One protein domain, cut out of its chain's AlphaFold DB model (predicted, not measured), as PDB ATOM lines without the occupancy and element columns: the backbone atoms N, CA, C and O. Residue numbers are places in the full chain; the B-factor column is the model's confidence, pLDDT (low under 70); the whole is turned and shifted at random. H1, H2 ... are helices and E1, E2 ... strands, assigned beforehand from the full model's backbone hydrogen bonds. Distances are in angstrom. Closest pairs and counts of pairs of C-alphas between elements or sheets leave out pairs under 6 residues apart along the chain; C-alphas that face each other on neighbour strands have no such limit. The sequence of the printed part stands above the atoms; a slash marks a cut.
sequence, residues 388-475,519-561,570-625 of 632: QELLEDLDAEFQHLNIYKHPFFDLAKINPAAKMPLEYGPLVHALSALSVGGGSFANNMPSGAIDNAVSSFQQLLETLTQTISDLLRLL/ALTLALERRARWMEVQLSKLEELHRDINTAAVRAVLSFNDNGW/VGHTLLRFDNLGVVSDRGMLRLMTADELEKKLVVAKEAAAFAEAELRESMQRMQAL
ATOM      1  N   GLN A 388      -9.469  19.801  36.241       83.38
ATOM      2  CA  GLN A 388      -9.145  18.392  36.450       83.38
ATOM      3  C   GLN A 388     -10.363  17.471  36.268       83.38
ATOM      4  O   GLN A 388     -10.302  16.561  35.457       83.38
ATOM      5  N   GLU A 389     -11.468  17.738  36.965       83.94
ATOM      6  CA  GLU A 389     -12.728  16.979  36.871       83.94
ATOM      7  C   GLU A 389     -13.245  16.919  35.425       83.94
ATOM      8  O   GLU A 389     -13.562  15.847  34.926       83.94
ATOM      9  N   LEU A 390     -13.184  18.036  34.689       85.31
ATOM     10  CA  LEU A 390     -13.513  18.071  33.260       85.31
ATOM     11  C   LEU A 390     -12.570  17.202  32.403       85.31
ATOM     12  O   LEU A 390     -13.007  16.613  31.419       85.31
ATOM     13  N   LEU A 391     -11.274  17.137  32.726       84.69
ATOM     14  CA  LEU A 391     -10.313  16.290  32.005       84.69
ATOM     15  C   LEU A 391     -10.485  14.800  32.339       84.69
ATOM     16  O   LEU A 391     -10.257  13.961  31.469       84.69
ATOM     17  N   GLU A 392     -10.889  14.481  33.567       84.19
ATOM     18  CA  GLU A 392     -11.213  13.125  34.021       84.19
ATOM     19  C   GLU A 392     -12.525  12.633  33.384       84.19
ATOM     20  O   GLU A 392     -12.536  11.549  32.794       84.19
ATOM     21  N   ASP A 393     -13.578  13.459  33.374       83.62
ATOM     22  CA  ASP A 393     -14.840  13.199  32.663       83.62
ATOM     23  C   ASP A 393     -14.602  12.955  31.162       83.62
ATOM     24  O   ASP A 393     -15.121  11.995  30.591       83.62
ATOM     25  N   LEU A 394     -13.771  13.784  30.516       83.12
ATOM     26  CA  LEU A 394     -13.462  13.642  29.090       83.12
ATOM     27  C   LEU A 394     -12.628  12.388  28.767       83.12
ATOM     28  O   LEU A 394     -12.835  11.807  27.703       83.12
ATOM     29  N   ASP A 395     -11.705  11.944  29.630       83.00
ATOM     30  CA  ASP A 395     -10.947  10.695  29.396       83.00
ATOM     31  C   ASP A 395     -11.835   9.458  29.648       83.00
ATOM     32  O   ASP A 395     -11.689   8.440  28.964       83.00
ATOM     33  N   ALA A 396     -12.813   9.566  30.559       82.69
ATOM     34  CA  ALA A 396     -13.816   8.536  30.826       82.69
ATOM     35  C   ALA A 396     -14.858   8.397  29.696       82.69
ATOM     36  O   ALA A 396     -15.128   7.276  29.253       82.69
ATOM     37  N   GLU A 397     -15.419   9.513  29.210       84.56
ATOM     38  CA  GLU A 397     -16.406   9.551  28.119       84.56
ATOM     39  C   GLU A 397     -15.754   9.270  26.752       84.56
ATOM     40  O   GLU A 397     -16.291   8.512  25.940       84.56
ATOM     41  N   PHE A 398     -14.553   9.806  26.507       81.81
ATOM     42  CA  PHE A 398     -13.858   9.720  25.222       81.81
ATOM     43  C   PHE A 398     -12.515   8.986  25.317       81.81
ATOM     44  O   PHE A 398     -11.476   9.484  24.892       81.81
ATOM     45  N   GLN A 399     -12.538   7.729  25.762       78.62
ATOM     46  CA  GLN A 399     -11.343   6.873  25.919       78.62
ATOM     47  C   GLN A 399     -10.442   6.768  24.665       78.62
ATOM     48  O   GLN A 399      -9.259   6.437  24.766       78.62
ATOM     49  N   HIS A 400     -10.977   7.051  23.470       79.06
ATOM     50  CA  HIS A 400     -10.227   7.076  22.211       79.06
ATOM     51  C   HIS A 400      -9.350   8.332  22.032       79.06
ATOM     52  O   HIS A 400      -8.353   8.272  21.312       79.06
ATOM     53  N   LEU A 401      -9.666   9.446  22.704       75.94
ATOM     54  CA  LEU A 401      -8.870  10.680  22.689       75.94
ATOM     55  C   LEU A 401      -7.538  10.537  23.449       75.94
ATOM     56  O   LEU A 401      -6.619  11.314  23.195       75.94
ATOM     57  N   ASN A 402      -7.403   9.513  24.308       77.12
ATOM     58  CA  ASN A 402      -6.178   9.172  25.042       77.12
ATOM     59  C   ASN A 402      -5.540  10.404  25.714       77.12
ATOM     60  O   ASN A 402      -4.370  10.720  25.471       77.12
ATOM     61  N   ILE A 403      -6.298  11.114  26.554       82.25
ATOM     62  CA  ILE A 403      -5.932  12.449  27.057       82.25
ATOM     63  C   ILE A 403      -4.616  12.388  27.846       82.25
ATOM     64  O   ILE A 403      -3.730  13.222  27.655       82.25
ATOM     65  N   TYR A 404      -4.403  11.312  28.606       79.62
ATOM     66  CA  TYR A 404      -3.150  10.996  29.308       79.62
ATOM     67  C   TYR A 404      -1.886  10.885  28.411       79.62
ATOM     68  O   TYR A 404      -0.759  11.006  28.904       79.62
ATOM     69  N   LYS A 405      -2.038  10.663  27.097       80.62
ATOM     70  CA  LYS A 405      -0.958  10.619  26.085       80.62
ATOM     71  C   LYS A 405      -0.993  11.799  25.108       80.62
ATOM     72  O   LYS A 405      -0.161  11.854  24.200       80.62
ATOM     73  N   HIS A 406      -1.923  12.738  25.276       82.38
ATOM     74  CA  HIS A 406      -2.089  13.857  24.358       82.38
ATOM     75  C   HIS A 406      -0.816  14.733  24.311       82.38
ATOM     76  O   HIS A 406      -0.231  14.993  25.367       82.38
ATOM     77  N   PRO A 407      -0.381  15.244  23.135       80.12
ATOM     78  CA  PRO A 407       0.832  16.066  23.012       80.12
ATOM     79  C   PRO A 407       0.871  17.303  23.924       80.12
ATOM     80  O   PRO A 407       1.947  17.772  24.275       80.12
ATOM     81  N   PHE A 408      -0.293  17.792  24.365       80.75
ATOM     82  CA  PHE A 408      -0.420  18.863  25.361       80.75
ATOM     83  C   PHE A 408       0.224  18.542  26.727       80.75
ATOM     84  O   PHE A 408       0.645  19.447  27.440       80.75
ATOM     85  N   PHE A 409       0.361  17.262  27.084       83.94
ATOM     86  CA  PHE A 409       1.061  16.819  28.295       83.94
ATOM     87  C   PHE A 409       2.491  16.325  28.005       83.94
ATOM     88  O   PHE A 409       3.085  15.633  28.834       83.94
ATOM     89  N   ASP A 410       3.066  16.662  26.846       82.12
ATOM     90  CA  ASP A 410       4.420  16.266  26.454       82.12
ATOM     91  C   ASP A 410       5.362  17.481  26.386       82.12
ATOM     92  O   ASP A 410       5.477  18.173  25.374       82.12
ATOM     93  N   LEU A 411       6.084  17.726  27.484       78.62
ATOM     94  CA  LEU A 411       7.033  18.842  27.604       78.62
ATOM     95  C   LEU A 411       8.277  18.700  26.704       78.62
ATOM     96  O   LEU A 411       9.072  19.645  26.625       78.62
ATOM     97  N   ALA A 412       8.486  17.553  26.048       76.88
ATOM     98  CA  ALA A 412       9.577  17.361  25.092       76.88
ATOM     99  C   ALA A 412       9.187  17.799  23.668       76.88
ATOM    100  O   ALA A 412      10.052  18.256  22.921       76.88
ATOM    101  N   LYS A 413       7.897  17.726  23.306       69.62
ATOM    102  CA  LYS A 413       7.385  18.058  21.958       69.62
ATOM    103  C   LYS A 413       7.219  19.554  21.664       69.62
ATOM    104  O   LYS A 413       6.966  19.908  20.521       69.62
ATOM    105  N   ILE A 414       7.375  20.423  22.663       69.56
ATOM    106  CA  ILE A 414       7.235  21.888  22.515       69.56
ATOM    107  C   ILE A 414       8.363  22.495  21.658       69.56
ATOM    108  O   ILE A 414       8.171  23.520  21.014       69.56
ATOM    109  N   ASN A 415       9.542  21.869  21.655       62.38
ATOM    110  CA  ASN A 415      10.770  22.468  21.141       62.38
ATOM    111  C   ASN A 415      10.802  22.515  19.594       62.38
ATOM    112  O   ASN A 415      10.879  21.451  18.976       62.38
ATOM    113  N   PRO A 416      10.875  23.696  18.944       54.56
ATOM    114  CA  PRO A 416      10.973  23.810  17.483       54.56
ATOM    115  C   PRO A 416      12.314  23.311  16.908       54.56
ATOM    116  O   PRO A 416      12.434  23.111  15.700       54.56
ATOM    117  N   ALA A 417      13.334  23.105  17.752       46.94
ATOM    118  CA  ALA A 417      14.607  22.484  17.383       46.94
ATOM    119  C   ALA A 417      14.611  20.953  17.542       46.94
ATOM    120  O   ALA A 417      15.546  20.296  17.066       46.94
ATOM    121  N   ALA A 418      13.566  20.353  18.130       45.06
ATOM    122  CA  ALA A 418      13.243  18.984  17.761       45.06
ATOM    123  C   ALA A 418      12.911  19.048  16.272       45.06
ATOM    124  O   ALA A 418      11.910  19.656  15.898       45.06
ATOM    125  N   LYS A 419      13.792  18.494  15.423       45.00
ATOM    126  CA  LYS A 419      13.531  18.358  13.987       45.00
ATOM    127  C   LYS A 419      12.131  17.788  13.877       45.00
ATOM    128  O   LYS A 419      11.958  16.617  14.212       45.00
ATOM    129  N   MET A 420      11.171  18.605  13.446       42.66
ATOM    130  CA  MET A 420       9.858  18.106  13.091       42.66
ATOM    131  C   MET A 420      10.142  16.939  12.144       42.66
ATOM    132  O   MET A 420      10.712  17.189  11.071       42.66
ATOM    133  N   PRO A 421       9.792  15.677  12.475       46.94
ATOM    134  CA  PRO A 421       9.327  14.841  11.399       46.94
ATOM    135  C   PRO A 421       8.217  15.696  10.804       46.94
ATOM    136  O   PRO A 421       7.253  16.045  11.491       46.94
ATOM    137  N   LEU A 422       8.445  16.189   9.587       50.25
ATOM    138  CA  LEU A 422       7.364  16.725   8.792       50.25
ATOM    139  C   LEU A 422       6.429  15.535   8.685       50.25
ATOM    140  O   LEU A 422       6.673  14.626   7.894       50.25
ATOM    141  N   GLU A 423       5.448  15.479   9.583       51.47
ATOM    142  CA  GLU A 423       4.342  14.561   9.482       51.47
ATOM    143  C   GLU A 423       3.679  15.000   8.197       51.47
ATOM    144  O   GLU A 423       2.926  15.974   8.141       51.47
ATOM    145  N   TYR A 424       4.073  14.329   7.117       46.94
ATOM    146  CA  TYR A 424       3.556  14.638   5.808       46.94
ATOM    147  C   TYR A 424       2.039  14.449   5.847       46.94
ATOM    148  O   TYR A 424       1.387  15.135   5.094       46.94
ATOM    149  N   GLY A 425       1.472  13.683   6.796       50.16
ATOM    150  CA  GLY A 425       0.055  13.669   7.190       50.16
ATOM    151  C   GLY A 425      -0.695  14.997   6.985       50.16
ATOM    152  O   GLY A 425      -1.359  15.110   5.960       50.16
ATOM    153  N   PRO A 426      -0.637  16.005   7.881       53.69
ATOM    154  CA  PRO A 426      -1.377  17.262   7.699       53.69
ATOM    155  C   PRO A 426      -1.048  18.045   6.419       53.69
ATOM    156  O   PRO A 426      -1.957  18.603   5.806       53.69
ATOM    157  N   LEU A 427       0.216  18.066   5.974       47.88
ATOM    158  CA  LEU A 427       0.610  18.789   4.756       47.88
ATOM    159  C   LEU A 427       0.069  18.107   3.489       47.88
ATOM    160  O   LEU A 427      -0.437  18.771   2.597       47.88
ATOM    161  N   VAL A 428       0.121  16.779   3.428       51.66
ATOM    162  CA  VAL A 428      -0.447  15.919   2.381       51.66
ATOM    163  C   VAL A 428      -1.960  15.888   2.489       51.66
ATOM    164  O   VAL A 428      -2.600  15.779   1.459       51.66
ATOM    165  N   HIS A 429      -2.565  16.042   3.668       52.34
ATOM    166  CA  HIS A 429      -4.015  16.198   3.787       52.34
ATOM    167  C   HIS A 429      -4.462  17.547   3.217       52.34
ATOM    168  O   HIS A 429      -5.420  17.584   2.455       52.34
ATOM    169  N   ALA A 430      -3.722  18.630   3.480       54.41
ATOM    170  CA  ALA A 430      -3.950  19.924   2.839       54.41
ATOM    171  C   ALA A 430      -3.698  19.863   1.319       54.41
ATOM    172  O   ALA A 430      -4.563  20.245   0.541       54.41
ATOM    173  N   LEU A 431      -2.566  19.308   0.873       54.72
ATOM    174  CA  LEU A 431      -2.236  19.148  -0.550       54.72
ATOM    175  C   LEU A 431      -3.182  18.174  -1.277       54.72
ATOM    176  O   LEU A 431      -3.472  18.381  -2.449       54.72
ATOM    177  N   SER A 432      -3.721  17.156  -0.601       52.50
ATOM    178  CA  SER A 432      -4.734  16.243  -1.160       52.50
ATOM    179  C   SER A 432      -6.129  16.862  -1.145       52.50
ATOM    180  O   SER A 432      -6.885  16.619  -2.073       52.50
ATOM    181  N   ALA A 433      -6.475  17.698  -0.163       53.84
ATOM    182  CA  ALA A 433      -7.698  18.501  -0.200       53.84
ATOM    183  C   ALA A 433      -7.644  19.586  -1.294       53.84
ATOM    184  O   ALA A 433      -8.680  19.979  -1.826       53.84
ATOM    185  N   LEU A 434      -6.438  20.041  -1.657       51.41
ATOM    186  CA  LEU A 434      -6.199  20.933  -2.791       51.41
ATOM    187  C   LEU A 434      -6.199  20.187  -4.140       51.41
ATOM    188  O   LEU A 434      -6.747  20.716  -5.095       51.41
ATOM    189  N   SER A 435      -5.639  18.971  -4.213       46.28
ATOM    190  CA  SER A 435      -5.472  18.204  -5.465       46.28
ATOM    191  C   SER A 435      -6.634  17.252  -5.801       46.28
ATOM    192  O   SER A 435      -6.887  16.953  -6.969       46.28
ATOM    193  N   VAL A 436      -7.384  16.768  -4.807       46.94
ATOM    194  CA  VAL A 436      -8.590  15.945  -4.997       46.94
ATOM    195  C   VAL A 436      -9.806  16.867  -4.916       46.94
ATOM    196  O   VAL A 436     -10.478  16.939  -3.891       46.94
ATOM    197  N   GLY A 437     -10.041  17.612  -6.003       47.94
ATOM    198  CA  GLY A 437     -10.976  18.743  -6.080       47.94
ATOM    199  C   GLY A 437     -12.344  18.506  -5.427       47.94
ATOM    200  O   GLY A 437     -13.248  17.935  -6.038       47.94
ATOM    201  N   GLY A 438     -12.499  18.987  -4.189       48.56
ATOM    202  CA  GLY A 438     -13.613  18.613  -3.319       48.56
ATOM    203  C   GLY A 438     -13.895  19.598  -2.183       48.56
ATOM    204  O   GLY A 438     -13.858  19.217  -1.020       48.56
ATOM    205  N   GLY A 439     -14.258  20.840  -2.526       42.88
ATOM    206  CA  GLY A 439     -15.042  21.715  -1.642       42.88
ATOM    207  C   GLY A 439     -14.311  22.897  -0.994       42.88
ATOM    208  O   GLY A 439     -13.558  22.737  -0.049       42.88
ATOM    209  N   SER A 440     -14.656  24.109  -1.441       48.38
ATOM    210  CA  SER A 440     -14.846  25.339  -0.641       48.38
ATOM    211  C   SER A 440     -13.787  25.827   0.380       48.38
ATOM    212  O   SER A 440     -14.075  26.783   1.101       48.38
ATOM    213  N   PHE A 441     -12.571  25.274   0.449       46.16
ATOM    214  CA  PHE A 441     -11.556  25.709   1.427       46.16
ATOM    215  C   PHE A 441     -10.904  27.070   1.133       46.16
ATOM    216  O   PHE A 441     -10.307  27.663   2.030       46.16
ATOM    217  N   ALA A 442     -11.017  27.591  -0.091       47.88
ATOM    218  CA  ALA A 442     -10.402  28.859  -0.483       47.88
ATOM    219  C   ALA A 442     -11.343  29.707  -1.351       47.88
ATOM    220  O   ALA A 442     -11.166  29.820  -2.560       47.88
ATOM    221  N   ASN A 443     -12.324  30.366  -0.727       48.62
ATOM    222  CA  ASN A 443     -13.300  31.217  -1.431       48.62
ATOM    223  C   ASN A 443     -12.680  32.455  -2.133       48.62
ATOM    224  O   ASN A 443     -13.380  33.177  -2.832       48.62
ATOM    225  N   ASN A 444     -11.371  32.687  -1.954       53.09
ATOM    226  CA  ASN A 444     -10.587  33.768  -2.563       53.09
ATOM    227  C   ASN A 444      -9.384  33.274  -3.398       53.09
ATOM    228  O   ASN A 444      -8.569  34.096  -3.810       53.09
ATOM    229  N   MET A 445      -9.224  31.964  -3.639       51.56
ATOM    230  CA  MET A 445      -8.122  31.446  -4.462       51.56
ATOM    231  C   MET A 445      -8.649  30.454  -5.507       51.56
ATOM    232  O   MET A 445      -9.244  29.446  -5.127       51.56
ATOM    233  N   PRO A 446      -8.457  30.704  -6.818       53.78
ATOM    234  CA  PRO A 446      -8.959  29.810  -7.853       53.78
ATOM    235  C   PRO A 446      -8.234  28.465  -7.767       53.78
ATOM    236  O   PRO A 446      -7.047  28.383  -8.074       53.78
ATOM    237  N   SER A 447      -8.943  27.405  -7.369       53.00
ATOM    238  CA  SER A 447      -8.357  26.077  -7.112       53.00
ATOM    239  C   SER A 447      -7.550  25.547  -8.305       53.00
ATOM    240  O   SER A 447      -6.440  25.054  -8.132       53.00
ATOM    241  N   GLY A 448      -8.032  25.792  -9.531       54.41
ATOM    242  CA  GLY A 448      -7.329  25.414 -10.759       54.41
ATOM    243  C   GLY A 448      -5.974  26.104 -10.979       54.41
ATOM    244  O   GLY A 448      -5.173  25.602 -11.758       54.41
ATOM    245  N   ALA A 449      -5.662  27.219 -10.305       54.94
ATOM    246  CA  ALA A 449      -4.330  27.825 -10.387       54.94
ATOM    247  C   ALA A 449      -3.262  26.979  -9.675       54.94
ATOM    248  O   ALA A 449      -2.123  26.936 -10.130       54.94
ATOM    249  N   ILE A 450      -3.633  26.272  -8.601       56.22
ATOM    250  CA  ILE A 450      -2.722  25.412  -7.836       56.22
ATOM    251  C   ILE A 450      -2.489  24.096  -8.587       56.22
ATOM    252  O   ILE A 450      -1.341  23.687  -8.743       56.22
ATOM    253  N   ASP A 451      -3.537  23.485  -9.147       58.56
ATOM    254  CA  ASP A 451      -3.389  22.301 -10.008       58.56
ATOM    255  C   ASP A 451      -2.561  22.611 -11.268       58.56
ATOM    256  O   ASP A 451      -1.666  21.845 -11.631       58.56
ATOM    257  N   ASN A 452      -2.779  23.775 -11.894       65.75
ATOM    258  CA  ASN A 452      -1.947  24.245 -13.005       65.75
ATOM    259  C   ASN A 452      -0.492  24.494 -12.570       65.75
ATOM    260  O   ASN A 452       0.427  24.138 -13.307       65.75
ATOM    261  N   ALA A 453      -0.258  25.058 -11.380       64.12
ATOM    262  CA  ALA A 453       1.085  25.247 -10.832       64.12
ATOM    263  C   ALA A 453       1.803  23.902 -10.629       64.12
ATOM    264  O   ALA A 453       2.909  23.727 -11.140       64.12
ATOM    265  N   VAL A 454       1.159  22.929  -9.976       64.31
ATOM    266  CA  VAL A 454       1.714  21.587  -9.716       64.31
ATOM    267  C   VAL A 454       1.929  20.795 -11.010       64.31
ATOM    268  O   VAL A 454       2.973  20.164 -11.175       64.31
ATOM    269  N   SER A 455       1.001  20.869 -11.968       68.06
ATOM    270  CA  SER A 455       1.174  20.249 -13.288       68.06
ATOM    271  C   SER A 455       2.324  20.898 -14.070       68.06
ATOM    272  O   SER A 455       3.175  20.192 -14.613       68.06
ATOM    273  N   SER A 456       2.433  22.233 -14.048       67.06
ATOM    274  CA  SER A 456       3.545  22.945 -14.690       67.06
ATOM    275  C   SER A 456       4.895  22.658 -14.025       67.06
ATOM    276  O   SER A 456       5.900  22.559 -14.720       67.06
ATOM    277  N   PHE A 457       4.919  22.449 -12.706       67.12
ATOM    278  CA  PHE A 457       6.093  22.026 -11.943       67.12
ATOM    279  C   PHE A 457       6.564  20.628 -12.369       67.12
ATOM    280  O   PHE A 457       7.745  20.438 -12.659       67.12
ATOM    281  N   GLN A 458       5.643  19.663 -12.476       73.00
ATOM    282  CA  GLN A 458       5.947  18.312 -12.960       73.00
ATOM    283  C   GLN A 458       6.485  18.340 -14.397       73.00
ATOM    284  O   GLN A 458       7.540  17.766 -14.667       73.00
ATOM    285  N   GLN A 459       5.817  19.072 -15.294       76.38
ATOM    286  CA  GLN A 459       6.246  19.231 -16.685       76.38
ATOM    287  C   GLN A 459       7.619  19.914 -16.795       76.38
ATOM    288  O   GLN A 459       8.440  19.537 -17.635       76.38
ATOM    289  N   LEU A 460       7.899  20.906 -15.946       73.06
ATOM    290  CA  LEU A 460       9.187  21.595 -15.903       73.06
ATOM    291  C   LEU A 460      10.296  20.655 -15.418       73.06
ATOM    292  O   LEU A 460      11.344  20.603 -16.058       73.06
ATOM    293  N   LEU A 461      10.067  19.866 -14.362       72.19
ATOM    294  CA  LEU A 461      11.020  18.849 -13.904       72.19
ATOM    295  C   LEU A 461      11.292  17.779 -14.969       72.19
ATOM    296  O   LEU A 461      12.449  17.421 -15.192       72.19
ATOM    297  N   GLU A 462      10.256  17.283 -15.646       80.50
ATOM    298  CA  GLU A 462      10.394  16.314 -16.740       80.50
ATOM    299  C   GLU A 462      11.200  16.907 -17.907       80.50
ATOM    300  O   GLU A 462      12.164  16.304 -18.378       80.50
ATOM    301  N   THR A 463      10.897  18.146 -18.305       79.69
ATOM    302  CA  THR A 463      11.642  18.838 -19.367       79.69
ATOM    303  C   THR A 463      13.094  19.100 -18.951       79.69
ATOM    304  O   THR A 463      14.010  18.888 -19.742       79.69
ATOM    305  N   LEU A 464      13.337  19.517 -17.704       69.56
ATOM    306  CA  LEU A 464      14.671  19.806 -17.179       69.56
ATOM    307  C   LEU A 464      15.519  18.528 -17.095       69.56
ATOM    308  O   LEU A 464      16.629  18.502 -17.625       69.56
ATOM    309  N   THR A 465      14.987  17.440 -16.535       70.19
ATOM    310  CA  THR A 465      15.689  16.144 -16.466       70.19
ATOM    311  C   THR A 465      15.954  15.543 -17.848       70.19
ATOM    312  O   THR A 465      17.062  15.053 -18.095       70.19
ATOM    313  N   GLN A 466      15.013  15.663 -18.790       79.50
ATOM    314  CA  GLN A 466      15.240  15.311 -20.193       79.50
ATOM    315  C   GLN A 466      16.339  16.187 -20.816       79.50
ATOM    316  O   GLN A 466      17.222  15.673 -21.502       79.50
ATOM    317  N   THR A 467      16.361  17.497 -20.538       69.44
ATOM    318  CA  THR A 467      17.392  18.386 -21.098       69.44
ATOM    319  C   THR A 467      18.791  18.125 -20.555       69.44
ATOM    320  O   THR A 467      19.736  18.165 -21.339       69.44
ATOM    321  N   ILE A 468      18.926  17.779 -19.270       67.25
ATOM    322  CA  ILE A 468      20.185  17.305 -18.677       67.25
ATOM    323  C   ILE A 468      20.600  15.972 -19.312       67.25
ATOM    324  O   ILE A 468      21.755  15.803 -19.697       67.25
ATOM    325  N   SER A 469      19.659  15.045 -19.501       72.25
ATOM    326  CA  SER A 469      19.935  13.751 -20.142       72.25
ATOM    327  C   SER A 469      20.435  13.903 -21.582       72.25
ATOM    328  O   SER A 469      21.311  13.156 -22.012       72.25
ATOM    329  N   ASP A 470      19.923  14.886 -22.326       67.19
ATOM    330  CA  ASP A 470      20.377  15.168 -23.690       67.19
ATOM    331  C   ASP A 470      21.666  16.000 -23.733       67.19
ATOM    332  O   ASP A 470      22.476  15.800 -24.632       67.19
ATOM    333  N   LEU A 471      21.915  16.877 -22.751       64.75
ATOM    334  CA  LEU A 471      23.223  17.520 -22.553       64.75
ATOM    335  C   LEU A 471      24.327  16.468 -22.376       64.75
ATOM    336  O   LEU A 471      25.327  16.492 -23.089       64.75
ATOM    337  N   LEU A 472      24.093  15.485 -21.502       62.62
ATOM    338  CA  LEU A 472      25.007  14.365 -21.249       62.62
ATOM    339  C   LEU A 472      25.174  13.414 -22.453       62.62
ATOM    340  O   LEU A 472      26.120  12.631 -22.484       62.62
ATOM    341  N   ARG A 473      24.279  13.464 -23.451       65.19
ATOM    342  CA  ARG A 473      24.397  12.710 -24.716       65.19
ATOM    343  C   ARG A 473      25.107  13.478 -25.829       65.19
ATOM    344  O   ARG A 473      25.672  12.837 -26.710       65.19
ATOM    345  N   LEU A 474      25.042  14.810 -25.813       58.75
ATOM    346  CA  LEU A 474      25.702  15.677 -26.796       58.75
ATOM    347  C   LEU A 474      27.204  15.841 -26.517       58.75
ATOM    348  O   LEU A 474      27.953  16.159 -27.435       58.75
ATOM    349  N   LEU A 475      27.659  15.586 -25.286       55.59
ATOM    350  CA  LEU A 475      29.088  15.473 -24.989       55.59
ATOM    351  C   LEU A 475      29.687  14.222 -25.671       55.59
ATOM    352  O   LEU A 475      29.160  13.118 -25.490       55.59
ATOM    353  N   ALA A 519      30.382  26.240 -31.331       71.88
ATOM    354  CA  ALA A 519      28.952  26.013 -31.526       71.88
ATOM    355  C   ALA A 519      28.355  25.122 -30.426       71.88
ATOM    356  O   ALA A 519      27.270  25.421 -29.917       71.88
ATOM    357  N   LEU A 520      29.070  24.070 -30.011       73.06
ATOM    358  CA  LEU A 520      28.675  23.214 -28.893       73.06
ATOM    359  C   LEU A 520      28.686  24.000 -27.578       73.06
ATOM    360  O   LEU A 520      27.701  23.953 -26.850       73.06
ATOM    361  N   THR A 521      29.721  24.796 -27.306       77.38
ATOM    362  CA  THR A 521      29.811  25.655 -26.110       77.38
ATOM    363  C   THR A 521      28.678  26.683 -26.066       77.38
ATOM    364  O   THR A 521      28.001  26.818 -25.049       77.38
ATOM    365  N   LEU A 522      28.370  27.338 -27.187       74.94
ATOM    366  CA  LEU A 522      27.265  28.293 -27.306       74.94
ATOM    367  C   LEU A 522      25.897  27.593 -27.140       74.94
ATOM    368  O   LEU A 522      24.974  28.140 -26.528       74.94
ATOM    369  N   ALA A 523      25.755  26.350 -27.615       69.94
ATOM    370  CA  ALA A 523      24.574  25.523 -27.362       69.94
ATOM    371  C   ALA A 523      24.448  25.111 -25.880       69.94
ATOM    372  O   ALA A 523      23.347  25.192 -25.328       69.94
ATOM    373  N   LEU A 524      25.555  24.739 -25.221       75.81
ATOM    374  CA  LEU A 524      25.611  24.480 -23.777       75.81
ATOM    375  C   LEU A 524      25.212  25.734 -22.988       75.81
ATOM    376  O   LEU A 524      24.332  25.648 -22.139       75.81
ATOM    377  N   GLU A 525      25.769  26.904 -23.309       79.12
ATOM    378  CA  GLU A 525      25.426  28.182 -22.672       79.12
ATOM    379  C   GLU A 525      23.945  28.543 -22.824       79.12
ATOM    380  O   GLU A 525      23.293  28.932 -21.853       79.12
ATOM    381  N   ARG A 526      23.387  28.424 -24.037       78.88
ATOM    382  CA  ARG A 526      21.954  28.668 -24.277       78.88
ATOM    383  C   ARG A 526      21.088  27.736 -23.434       78.88
ATOM    384  O   ARG A 526      20.072  28.175 -22.899       78.88
ATOM    385  N   ARG A 527      21.493  26.472 -23.283       71.31
ATOM    386  CA  ARG A 527      20.755  25.476 -22.497       71.31
ATOM    387  C   ARG A 527      20.954  25.652 -20.989       71.31
ATOM    388  O   ARG A 527      20.006  25.438 -20.244       71.31
ATOM    389  N   ALA A 528      22.118  26.125 -20.545       75.19
ATOM    390  CA  ALA A 528      22.382  26.519 -19.163       75.19
ATOM    391  C   ALA A 528      21.522  27.725 -18.749       75.19
ATOM    392  O   ALA A 528      20.796  27.630 -17.764       75.19
ATOM    393  N   ARG A 529      21.492  28.796 -19.560       82.75
ATOM    394  CA  ARG A 529      20.585  29.945 -19.356       82.75
ATOM    395  C   ARG A 529      19.109  29.522 -19.377       82.75
ATOM    396  O   ARG A 529      18.308  30.022 -18.597       82.75
ATOM    397  N   TRP A 530      18.734  28.570 -20.236       82.00
ATOM    398  CA  TRP A 530      17.377  28.011 -20.235       82.00
ATOM    399  C   TRP A 530      17.056  27.266 -18.926       82.00
ATOM    400  O   TRP A 530      15.985  27.485 -18.360       82.00
ATOM    401  N   MET A 531      17.982  26.444 -18.409       75.56
ATOM    402  CA  MET A 531      17.821  25.766 -17.114       75.56
ATOM    403  C   MET A 531      17.742  26.762 -15.950       75.56
ATOM    404  O   MET A 531      16.912  26.578 -15.070       75.56
ATOM    405  N   GLU A 532      18.539  27.831 -15.960       83.06
ATOM    406  CA  GLU A 532      18.502  28.910 -14.960       83.06
ATOM    407  C   GLU A 532      17.126  29.598 -14.902       83.06
ATOM    408  O   GLU A 532      16.555  29.765 -13.823       83.06
ATOM    409  N   VAL A 533      16.533  29.908 -16.062       85.69
ATOM    410  CA  VAL A 533      15.162  30.445 -16.153       85.69
ATOM    411  C   VAL A 533      14.125  29.433 -15.653       85.69
ATOM    412  O   VAL A 533      13.198  29.813 -14.937       85.69
ATOM    413  N   GLN A 534      14.269  28.144 -15.987       80.38
ATOM    414  CA  GLN A 534      13.355  27.115 -15.480       80.38
ATOM    415  C   GLN A 534      13.471  26.933 -13.960       80.38
ATOM    416  O   GLN A 534      12.449  26.855 -13.286       80.38
ATOM    417  N   LEU A 535      14.682  26.917 -13.400       80.00
ATOM    418  CA  LEU A 535      14.900  26.837 -11.953       80.00
ATOM    419  C   LEU A 535      14.346  28.072 -11.235       80.00
ATOM    420  O   LEU A 535      13.662  27.922 -10.230       80.00
ATOM    421  N   SER A 536      14.535  29.270 -11.795       85.12
ATOM    422  CA  SER A 536      13.964  30.512 -11.252       85.12
ATOM    423  C   SER A 536      12.434  30.440 -11.163       85.12
ATOM    424  O   SER A 536      11.857  30.734 -10.115       85.12
ATOM    425  N   LYS A 537      11.780  29.953 -12.228       81.75
ATOM    426  CA  LYS A 537      10.331  29.706 -12.255       81.75
ATOM    427  C   LYS A 537       9.903  28.607 -11.272       81.75
ATOM    428  O   LYS A 537       8.833  28.695 -10.675       81.75
ATOM    429  N   LEU A 538      10.727  27.577 -11.079       78.94
ATOM    430  CA  LEU A 538      10.484  26.516 -10.098       78.94
ATOM    431  C   LEU A 538      10.490  27.062  -8.665       78.94
ATOM    432  O   LEU A 538       9.616  26.733  -7.865       78.94
ATOM    433  N   GLU A 539      11.465  27.915  -8.346       85.69
ATOM    434  CA  GLU A 539      11.552  28.572  -7.045       85.69
ATOM    435  C   GLU A 539      10.400  29.556  -6.809       85.69
ATOM    436  O   GLU A 539       9.906  29.648  -5.689       85.69
ATOM    437  N   GLU A 540       9.963  30.285  -7.839       84.38
ATOM    438  CA  GLU A 540       8.780  31.156  -7.792       84.38
ATOM    439  C   GLU A 540       7.513  30.351  -7.463       84.38
ATOM    440  O   GLU A 540       6.865  30.624  -6.453       84.38
ATOM    441  N   LEU A 541       7.239  29.269  -8.202       81.50
ATOM    442  CA  LEU A 541       6.110  28.370  -7.919       81.50
ATOM    443  C   LEU A 541       6.175  27.774  -6.502       81.50
ATOM    444  O   LEU A 541       5.155  27.676  -5.819       81.50
ATOM    445  N   HIS A 542       7.366  27.406  -6.019       83.62
ATOM    446  CA  HIS A 542       7.552  26.966  -4.635       83.62
ATOM    447  C   HIS A 542       7.263  28.071  -3.609       83.62
ATOM    448  O   HIS A 542       6.659  27.790  -2.570       83.62
ATOM    449  N   ARG A 543       7.679  29.318  -3.862       85.94
ATOM    450  CA  ARG A 543       7.369  30.466  -2.992       85.94
ATOM    451  C   ARG A 543       5.861  30.717  -2.944       85.94
ATOM    452  O   ARG A 543       5.327  30.884  -1.846       85.94
ATOM    453  N   ASP A 544       5.175  30.654  -4.080       81.44
ATOM    454  CA  ASP A 544       3.726  30.862  -4.173       81.44
ATOM    455  C   ASP A 544       2.925  29.775  -3.453       81.44
ATOM    456  O   ASP A 544       2.072  30.095  -2.622       81.44
ATOM    457  N   ILE A 545       3.227  28.494  -3.700       81.62
ATOM    458  CA  ILE A 545       2.543  27.362  -3.050       81.62
ATOM    459  C   ILE A 545       2.732  27.420  -1.527       81.62
ATOM    460  O   ILE A 545       1.761  27.286  -0.780       81.62
ATOM    461  N   ASN A 546       3.955  27.687  -1.054       84.81
ATOM    462  CA  ASN A 546       4.225  27.831   0.377       84.81
ATOM    463  C   ASN A 546       3.485  29.035   0.984       84.81
ATOM    464  O   ASN A 546       2.897  28.921   2.059       84.81
ATOM    465  N   THR A 547       3.455  30.172   0.285       83.94
ATOM    466  CA  THR A 547       2.733  31.376   0.731       83.94
ATOM    467  C   THR A 547       1.226  31.123   0.803       83.94
ATOM    468  O   THR A 547       0.583  31.510   1.778       83.94
ATOM    469  N   ALA A 548       0.655  30.427  -0.183       81.25
ATOM    470  CA  ALA A 548      -0.752  30.033  -0.201       81.25
ATOM    471  C   ALA A 548      -1.106  29.084   0.956       81.25
ATOM    472  O   ALA A 548      -2.100  29.305   1.649       81.25
ATOM    473  N   ALA A 549      -0.267  28.075   1.214       83.00
ATOM    474  CA  ALA A 549      -0.450  27.140   2.322       83.00
ATOM    475  C   ALA A 549      -0.407  27.849   3.689       83.00
ATOM    476  O   ALA A 549      -1.276  27.617   4.531       83.00
ATOM    477  N   VAL A 550       0.548  28.766   3.896       85.00
ATOM    478  CA  VAL A 550       0.617  29.574   5.126       85.00
ATOM    479  C   VAL A 550      -0.624  30.457   5.270       85.00
ATOM    480  O   VAL A 550      -1.250  30.445   6.330       85.00
ATOM    481  N   ARG A 551      -1.048  31.163   4.211       84.81
ATOM    482  CA  ARG A 551      -2.281  31.972   4.232       84.81
ATOM    483  C   ARG A 551      -3.515  31.145   4.589       84.81
ATOM    484  O   ARG A 551      -4.311  31.591   5.411       84.81
ATOM    485  N   ALA A 552      -3.659  29.941   4.035       82.50
ATOM    486  CA  ALA A 552      -4.767  29.045   4.360       82.50
ATOM    487  C   ALA A 552      -4.791  28.700   5.860       82.50
ATOM    488  O   ALA A 552      -5.806  28.927   6.522       82.50
ATOM    489  N   VAL A 553      -3.660  28.255   6.424       82.12
ATOM    490  CA  VAL A 553      -3.537  27.918   7.857       82.12
ATOM    491  C   VAL A 553      -3.809  29.129   8.755       82.12
ATOM    492  O   VAL A 553      -4.537  29.012   9.739       82.12
ATOM    493  N   LEU A 554      -3.281  30.310   8.421       83.88
ATOM    494  CA  LEU A 554      -3.513  31.525   9.210       83.88
ATOM    495  C   LEU A 554      -4.967  32.011   9.116       83.88
ATOM    496  O   LEU A 554      -5.549  32.386  10.132       83.88
ATOM    497  N   SER A 555      -5.596  31.924   7.939       82.56
ATOM    498  CA  SER A 555      -7.024  32.232   7.787       82.56
ATOM    499  C   SER A 555      -7.902  31.303   8.633       82.56
ATOM    500  O   SER A 555      -8.859  31.751   9.261       82.56
ATOM    501  N   PHE A 556      -7.539  30.020   8.722       78.94
ATOM    502  CA  PHE A 556      -8.221  29.043   9.562       78.94
ATOM    503  C   PHE A 556      -8.024  29.341  11.058       78.94
ATOM    504  O   PHE A 556      -8.988  29.329  11.820       78.94
ATOM    505  N   ASN A 557      -6.811  29.717  11.475       78.12
ATOM    506  CA  ASN A 557      -6.524  30.120  12.855       78.12
ATOM    507  C   ASN A 557      -7.286  31.393  13.276       78.12
ATOM    508  O   ASN A 557      -7.813  31.446  14.388       78.12
ATOM    509  N   ASP A 558      -7.404  32.392  12.392       81.50
ATOM    510  CA  ASP A 558      -8.224  33.596  12.622       81.50
ATOM    511  C   ASP A 558      -9.734  33.262  12.671       81.50
ATOM    512  O   ASP A 558     -10.484  33.820  13.484       81.50
ATOM    513  N   ASN A 559     -10.174  32.295  11.857       75.56
ATOM    514  CA  ASN A 559     -11.538  31.756  11.863       75.56
ATOM    515  C   ASN A 559     -11.857  30.869  13.080       75.56
ATOM    516  O   ASN A 559     -13.041  30.677  13.373       75.56
ATOM    517  N   GLY A 560     -10.843  30.438  13.834       68.56
ATOM    518  CA  GLY A 560     -10.962  29.761  15.124       68.56
ATOM    519  C   GLY A 560     -11.629  28.379  15.078       68.56
ATOM    520  O   GLY A 560     -12.269  27.987  14.111       68.56
ATOM    521  N   TRP A 561     -11.512  27.647  16.185       67.44
ATOM    522  CA  TRP A 561     -12.059  26.288  16.328       67.44
ATOM    523  C   TRP A 561     -13.449  26.243  16.992       67.44
ATOM    524  O   TRP A 561     -14.024  25.173  17.175       67.44
ATOM    525  N   VAL A 570      -6.891  34.585  18.185       68.31
ATOM    526  CA  VAL A 570      -5.546  35.187  18.001       68.31
ATOM    527  C   VAL A 570      -5.525  36.209  16.838       68.31
ATOM    528  O   VAL A 570      -4.489  36.444  16.217       68.31
ATOM    529  N   GLY A 571      -6.691  36.785  16.524       71.25
ATOM    530  CA  GLY A 571      -7.100  37.294  15.217       71.25
ATOM    531  C   GLY A 571      -6.141  38.279  14.555       71.25
ATOM    532  O   GLY A 571      -5.295  38.907  15.199       71.25
ATOM    533  N   HIS A 572      -6.306  38.440  13.243       80.25
ATOM    534  CA  HIS A 572      -5.389  39.170  12.369       80.25
ATOM    535  C   HIS A 572      -4.017  38.485  12.210       80.25
ATOM    536  O   HIS A 572      -3.055  39.164  11.853       80.25
ATOM    537  N   THR A 573      -3.877  37.173  12.451       85.38
ATOM    538  CA  THR A 573      -2.643  36.435  12.109       85.38
ATOM    539  C   THR A 573      -2.348  36.520  10.612       85.38
ATOM    540  O   THR A 573      -1.211  36.808  10.240       85.38
ATOM    541  N   LEU A 574      -3.372  36.367   9.763       84.62
ATOM    542  CA  LEU A 574      -3.247  36.475   8.310       84.62
ATOM    543  C   LEU A 574      -2.831  37.892   7.899       84.62
ATOM    544  O   LEU A 574      -1.869  38.075   7.161       84.62
ATOM    545  N   LEU A 575      -3.496  38.906   8.456       84.69
ATOM    546  CA  LEU A 575      -3.188  40.307   8.166       84.69
ATOM    547  C   LEU A 575      -1.804  40.719   8.702       84.69
ATOM    548  O   LEU A 575      -1.133  41.537   8.079       84.69
ATOM    549  N   ARG A 576      -1.327  40.138   9.812       85.94
ATOM    550  CA  ARG A 576       0.070  40.294  10.250       85.94
ATOM    551  C   ARG A 576       1.043  39.668   9.249       85.94
ATOM    552  O   ARG A 576       2.059  40.292   8.971       85.94
ATOM    553  N   PHE A 577       0.725  38.491   8.705       86.94
ATOM    554  CA  PHE A 577       1.539  37.806   7.696       86.94
ATOM    555  C   PHE A 577       1.621  38.578   6.373       86.94
ATOM    556  O   PHE A 577       2.720  38.800   5.879       86.94
ATOM    557  N   ASP A 578       0.497  39.068   5.843       86.25
ATOM    558  CA  ASP A 578       0.478  39.843   4.592       86.25
ATOM    559  C   ASP A 578       1.186  41.209   4.708       86.25
ATOM    560  O   ASP A 578       1.647  41.751   3.707       86.25
ATOM    561  N   ASN A 579       1.320  41.750   5.925       86.19
ATOM    562  CA  ASN A 579       2.110  42.954   6.208       86.19
ATOM    563  C   ASN A 579       3.579  42.658   6.588       86.19
ATOM    564  O   ASN A 579       4.341  43.591   6.872       86.19
ATOM    565  N   LEU A 580       4.022  41.392   6.599       84.44
ATOM    566  CA  LEU A 580       5.447  41.076   6.743       84.44
ATOM    567  C   LEU A 580       6.226  41.648   5.558       84.44
ATOM    568  O   LEU A 580       5.757  41.689   4.427       84.44
ATOM    569  N   GLY A 581       7.437  42.127   5.822       81.25
ATOM    570  CA  GLY A 581       8.234  42.811   4.804       81.25
ATOM    571  C   GLY A 581       7.776  44.232   4.456       81.25
ATOM    572  O   GLY A 581       8.507  44.900   3.735       81.25
ATOM    573  N   VAL A 582       6.659  44.744   4.991       85.62
ATOM    574  CA  VAL A 582       6.142  46.090   4.677       85.62
ATOM    575  C   VAL A 582       6.261  47.050   5.871       85.62
ATOM    576  O   VAL A 582       6.001  46.694   7.023       85.62
ATOM    577  N   VAL A 583       6.661  48.296   5.610       84.75
ATOM    578  CA  VAL A 583       6.644  49.418   6.562       84.75
ATOM    579  C   VAL A 583       5.876  50.584   5.949       84.75
ATOM    580  O   VAL A 583       6.093  50.937   4.794       84.75
ATOM    581  N   SER A 584       4.992  51.199   6.736       81.88
ATOM    582  CA  SER A 584       4.373  52.478   6.383       81.88
ATOM    583  C   SER A 584       5.330  53.614   6.740       81.88
ATOM    584  O   SER A 584       5.523  53.911   7.920       81.88
ATOM    585  N   ASP A 585       5.941  54.232   5.732       76.12
ATOM    586  CA  ASP A 585       6.743  55.448   5.880       76.12
ATOM    587  C   ASP A 585       5.950  56.629   5.309       76.12
ATOM    588  O   ASP A 585       5.554  56.629   4.142       76.12
ATOM    589  N   ARG A 586       5.640  57.616   6.158       73.12
ATOM    590  CA  ARG A 586       4.810  58.799   5.829       73.12
ATOM    591  C   ARG A 586       3.468  58.474   5.144       73.12
ATOM    592  O   ARG A 586       2.973  59.267   4.348       73.12
ATOM    593  N   GLY A 587       2.871  57.324   5.461       79.81
ATOM    594  CA  GLY A 587       1.602  56.873   4.878       79.81
ATOM    595  C   GLY A 587       1.728  56.138   3.538       79.81
ATOM    596  O   GLY A 587       0.711  55.709   3.001       79.81
ATOM    597  N   MET A 588       2.942  55.943   3.014       75.12
ATOM    598  CA  MET A 588       3.200  55.060   1.874       75.12
ATOM    599  C   MET A 588       3.749  53.715   2.352       75.12
ATOM    600  O   MET A 588       4.660  53.657   3.178       75.12
ATOM    601  N   LEU A 589       3.213  52.623   1.810       83.56
ATOM    602  CA  LEU A 589       3.714  51.274   2.066       83.56
ATOM    603  C   LEU A 589       4.998  51.042   1.254       83.56
ATOM    604  O   LEU A 589       4.968  51.029   0.025       83.56
ATOM    605  N   ARG A 590       6.125  50.848   1.946       88.50
ATOM    606  CA  ARG A 590       7.440  50.525   1.374       88.50
ATOM    607  C   ARG A 590       7.877  49.130   1.831       88.50
ATOM    608  O   ARG A 590       7.682  48.765   2.989       88.50
ATOM    609  N   LEU A 591       8.525  48.370   0.946       83.75
ATOM    610  CA  LEU A 591       9.227  47.139   1.325       83.75
ATOM    611  C   LEU A 591      10.430  47.452   2.230       83.75
ATOM    612  O   LEU A 591      11.179  48.398   1.981       83.75
ATOM    613  N   MET A 592      10.618  46.656   3.276       85.00
ATOM    614  CA  MET A 592      11.707  46.812   4.238       85.00
ATOM    615  C   MET A 592      13.085  46.595   3.604       85.00
ATOM    616  O   MET A 592      13.247  45.779   2.698       85.00
ATOM    617  N   THR A 593      14.092  47.305   4.110       90.69
ATOM    618  CA  THR A 593      15.500  47.039   3.783       90.69
ATOM    619  C   THR A 593      15.984  45.753   4.464       90.69
ATOM    620  O   THR A 593      15.355  45.262   5.403       90.69
ATOM    621  N   ALA A 594      17.122  45.207   4.021       88.19
ATOM    622  CA  ALA A 594      17.726  44.025   4.644       88.19
ATOM    623  C   ALA A 594      17.962  44.233   6.155       88.19
ATOM    624  O   ALA A 594      17.490  43.440   6.963       88.19
ATOM    625  N   ASP A 595      18.563  45.359   6.544       89.56
ATOM    626  CA  ASP A 595      18.809  45.723   7.944       89.56
ATOM    627  C   ASP A 595      17.513  45.854   8.772       89.56
ATOM    628  O   ASP A 595      17.493  45.544   9.966       89.56
ATOM    629  N   GLU A 596      16.424  46.348   8.169       89.06
ATOM    630  CA  GLU A 596      15.100  46.434   8.806       89.06
ATOM    631  C   GLU A 596      14.498  45.033   9.019       89.06
ATOM    632  O   GLU A 596      13.939  44.757  10.085       89.06
ATOM    633  N   LEU A 597      14.652  44.137   8.037       88.31
ATOM    634  CA  LEU A 597      14.224  42.739   8.116       88.31
ATOM    635  C   LEU A 597      15.017  41.955   9.164       88.31
ATOM    636  O   LEU A 597      14.408  41.263   9.976       88.31
ATOM    637  N   GLU A 598      16.345  42.082   9.198       90.62
ATOM    638  CA  GLU A 598      17.201  41.400  10.178       90.62
ATOM    639  C   GLU A 598      16.858  41.810  11.613       90.62
ATOM    640  O   GLU A 598      16.673  40.950  12.477       90.62
ATOM    641  N   LYS A 599      16.667  43.113  11.864       91.38
ATOM    642  CA  LYS A 599      16.235  43.620  13.178       91.38
ATOM    643  C   LYS A 599      14.874  43.056  13.583       91.38
ATOM    644  O   LYS A 599      14.720  42.592  14.712       91.38
ATOM    645  N   LYS A 600      13.889  43.038  12.675       87.75
ATOM    646  CA  LYS A 600      12.573  42.444  12.973       87.75
ATOM    647  C   LYS A 600      12.627  40.927  13.131       87.75
ATOM    648  O   LYS A 600      11.855  40.393  13.919       87.75
ATOM    649  N   LEU A 601      13.539  40.240  12.448       88.00
ATOM    650  CA  LEU A 601      13.772  38.805  12.600       88.00
ATOM    651  C   LEU A 601      14.331  38.476  13.993       88.00
ATOM    652  O   LEU A 601      13.900  37.491  14.588       88.00
ATOM    653  N   VAL A 602      15.235  39.299  14.542       91.75
ATOM    654  CA  VAL A 602      15.702  39.162  15.936       91.75
ATOM    655  C   VAL A 602      14.539  39.338  16.917       91.75
ATOM    656  O   VAL A 602      14.270  38.425  17.694       91.75
ATOM    657  N   VAL A 603      13.773  40.430  16.805       91.75
ATOM    658  CA  VAL A 603      12.600  40.681  17.668       91.75
ATOM    659  C   VAL A 603      11.553  39.563  17.550       91.75
ATOM    660  O   VAL A 603      10.981  39.136  18.549       91.75
ATOM    661  N   ALA A 604      11.318  39.033  16.346       87.12
ATOM    662  CA  ALA A 604      10.397  37.917  16.132       87.12
ATOM    663  C   ALA A 604      10.895  36.605  16.766       87.12
ATOM    664  O   ALA A 604      10.081  35.838  17.274       87.12
ATOM    665  N   LYS A 605      12.212  36.350  16.781       88.50
ATOM    666  CA  LYS A 605      12.803  35.206  17.499       88.50
ATOM    667  C   LYS A 605      12.667  35.347  19.013       88.50
ATOM    668  O   LYS A 605      12.336  34.367  19.670       88.50
ATOM    669  N   GLU A 606      12.893  36.540  19.554       91.31
ATOM    670  CA  GLU A 606      12.709  36.826  20.983       91.31
ATOM    671  C   GLU A 606      11.240  36.655  21.397       91.31
ATOM    672  O   GLU A 606      10.951  35.966  22.374       91.31
ATOM    673  N   ALA A 607      10.303  37.184  20.604       87.69
ATOM    674  CA  ALA A 607       8.868  37.006  20.825       87.69
ATOM    675  C   ALA A 607       8.428  35.533  20.720       87.69
ATOM    676  O   ALA A 607       7.611  35.079  21.520       87.69
ATOM    677  N   ALA A 608       8.987  34.768  19.774       85.50
ATOM    678  CA  ALA A 608       8.726  33.334  19.656       85.50
ATOM    679  C   ALA A 608       9.259  32.551  20.867       85.50
ATOM    680  O   ALA A 608       8.536  31.723  21.413       85.50
ATOM    681  N   ALA A 609      10.478  32.849  21.332       85.81
ATOM    682  CA  ALA A 609      11.056  32.225  22.523       85.81
ATOM    683  C   ALA A 609      10.276  32.571  23.805       85.81
ATOM    684  O   ALA A 609      10.105  31.716  24.673       85.81
ATOM    685  N   PHE A 610       9.758  33.800  23.915       89.00
ATOM    686  CA  PHE A 610       8.875  34.202  25.012       89.00
ATOM    687  C   PHE A 610       7.554  33.414  24.996       89.00
ATOM    688  O   PHE A 610       7.180  32.830  26.010       89.00
ATOM    689  N   ALA A 611       6.888  33.331  23.839       84.94
ATOM    690  CA  ALA A 611       5.649  32.565  23.690       84.94
ATOM    691  C   ALA A 611       5.857  31.052  23.919       84.94
ATOM    692  O   ALA A 611       4.999  30.391  24.503       84.94
ATOM    693  N   GLU A 612       7.007  30.498  23.515       84.25
ATOM    694  CA  GLU A 612       7.389  29.111  23.816       84.25
ATOM    695  C   GLU A 612       7.563  28.892  25.328       84.25
ATOM    696  O   GLU A 612       7.080  27.894  25.867       84.25
ATOM    697  N   ALA A 613       8.205  29.830  26.031       86.88
ATOM    698  CA  ALA A 613       8.380  29.766  27.480       86.88
ATOM    699  C   ALA A 613       7.040  29.863  28.234       86.88
ATOM    700  O   ALA A 613       6.799  29.068  29.143       86.88
ATOM    701  N   GLU A 614       6.146  30.769  27.826       89.44
ATOM    702  CA  GLU A 614       4.793  30.912  28.386       89.44
ATOM    703  C   GLU A 614       3.938  29.652  28.158       89.44
ATOM    704  O   GLU A 614       3.273  29.161  29.082       89.44
ATOM    705  N   LEU A 615       4.002  29.067  26.955       85.94
ATOM    706  CA  LEU A 615       3.351  27.794  26.640       85.94
ATOM    707  C   LEU A 615       3.921  26.650  27.489       85.94
ATOM    708  O   LEU A 615       3.160  25.855  28.040       85.94
ATOM    709  N   ARG A 616       5.250  26.581  27.638       86.00
ATOM    710  CA  ARG A 616       5.934  25.562  28.446       86.00
ATOM    711  C   ARG A 616       5.564  25.654  29.920       86.00
ATOM    712  O   ARG A 616       5.286  24.623  30.528       86.00
ATOM    713  N   GLU A 617       5.521  26.860  30.481       89.12
ATOM    714  CA  GLU A 617       5.081  27.084  31.858       89.12
ATOM    715  C   GLU A 617       3.608  26.685  32.035       89.12
ATOM    716  O   GLU A 617       3.255  25.986  32.986       89.12
ATOM    717  N   SER A 618       2.749  27.048  31.082       86.94
ATOM    718  CA  SER A 618       1.326  26.692  31.098       86.94
ATOM    719  C   SER A 618       1.103  25.179  31.007       86.94
ATOM    720  O   SER A 618       0.365  24.621  31.820       86.94
ATOM    721  N   MET A 619       1.798  24.481  30.104       86.88
ATOM    722  CA  MET A 619       1.772  23.014  30.027       86.88
ATOM    723  C   MET A 619       2.333  22.371  31.304       86.88
ATOM    724  O   MET A 619       1.795  21.365  31.759       86.88
ATOM    725  N   GLN A 620       3.364  22.952  31.929       88.12
ATOM    726  CA  GLN A 620       3.909  22.460  33.198       88.12
ATOM    727  C   GLN A 620       2.915  22.611  34.360       88.12
ATOM    728  O   GLN A 620       2.766  21.668  35.135       88.12
ATOM    729  N   ARG A 621       2.195  23.739  34.464       88.19
ATOM    730  CA  ARG A 621       1.093  23.912  35.435       88.19
ATOM    731  C   ARG A 621       0.004  22.852  35.231       88.19
ATOM    732  O   ARG A 621      -0.493  22.284  36.199       88.19
ATOM    733  N   MET A 622      -0.321  22.549  33.974       85.62
ATOM    734  CA  MET A 622      -1.361  21.583  33.611       85.62
ATOM    735  C   MET A 622      -0.974  20.115  33.849       85.62
ATOM    736  O   MET A 622      -1.874  19.291  33.983       85.62
ATOM    737  N   GLN A 623       0.314  19.764  33.977       85.19
ATOM    738  CA  GLN A 623       0.733  18.391  34.323       85.19
ATOM    739  C   GLN A 623       0.125  17.891  35.641       85.19
ATOM    740  O   GLN A 623      -0.122  16.697  35.778       85.19
ATOM    741  N   ALA A 624      -0.134  18.789  36.597       84.12
ATOM    742  CA  ALA A 624      -0.757  18.434  37.872       84.12
ATOM    743  C   ALA A 624      -2.229  17.997  37.730       84.12
ATOM    744  O   ALA A 624      -2.740  17.323  38.616       84.12
ATOM    745  N   LEU A 625      -2.889  18.364  36.625       84.25
ATOM    746  CA  LEU A 625      -4.291  18.047  36.320       84.25
ATOM    747  C   LEU A 625      -4.412  16.908  35.290       84.25
ATOM    748  O   LEU A 625      -5.467  16.707  34.691       84.25
TER     749      LEU A 625
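AT A GLANCE: This is residues 388 to 475, 519 to 561 and 570 to 625 of the 632 residues of an uncharacterized protein of Daedalea quercina L-15889 (UniProt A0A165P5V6). Look for a loose, open frame of long helices: H3 and H4 run side by side as a long arm, while H6 makes a second long side, apart from both. H5 packs on residues 551 to 558 of H4, and from it the small hairpin of E1 and E2 leads into H6, which runs back until its last residue comes close to the first residue of H1. H2 meets H3 at one end, and the long unnamed stretch 398 to 423 leads from H1 to H2. The printed part has 187 residues, mostly helix, in the order H1 H2 H3 H4 H5 E1 E2 H6, with one antiparallel sheet, E1 - E2. It is loose, with a radius of gyration of the C-alphas of 23.5 A, and elongated, spanning 80 by 49 by 34 A.

HOW THE PARTS SIT: Begin at the hairpin of E1, residues 582 to 585, and E2, residues 588 to 591, which are antiparallel at 140 degrees; N 583 and O 590 are within hydrogen-bond range at 2.9 A, as are N 590 and O 583 at 2.8 A. A tight link leads back to H5, residues 573 to 578. H5 touches H4, residues 519 to 559, at a shallow tilt of 29 degrees, opposite ways; the closest C-alphas, of Leu 554 and Leu 574, are 5.0 A apart. H4 touches H3, residues 447 to 474, at a shallow tilt of 25 degrees, opposite ways, closest at the C-alphas of Phe 457 and Leu 538, 6.5 A. H3 touches H2, residues 424 to 435, about perpendicular at 75 degrees, with residues 447 to 451 alone; the closest C-alphas, of Ser 435 and Asp 451, are 6.5 A apart. With 2 of these 3 helix pairs at a shallow tilt, the packing is only just mostly aligned. H6, residues 594 to 625, is close to but not clearly touching H1, residues 388 to 397; the closest C-alphas, of Gln 388 and Leu 625, are 4.9 A apart. In H1 to H5 every O i to N i+4 pair is within hydrogen-bond range; in H6, 26 of 28 are.

IN THESE COORDINATES: Find C-alpha 519 at (28.952, 26.013, -31.526); from there H4 runs 59.6 A to C-alpha 559. H6 covers 46.5 A and ends at C-alpha 625 at (-4.291, 18.047, 36.320), while H3 covers 40.7 A. H1 begins at C-alpha 388 at (-9.145, 18.392, 36.450).

THE WHOLE: The farthest C-alphas, of Glu 389 and Ala 519, are 80.6 A apart. Residues 476 to 518 and 562 to 569 are not printed; the gaps are 12.4 A and 11.2 A between C-alphas. The links H1 to H2 and H2 to H3 are long. The mean pLDDT of the printed part is 74.4, and 58 residues are under 70, among them 413 to 457.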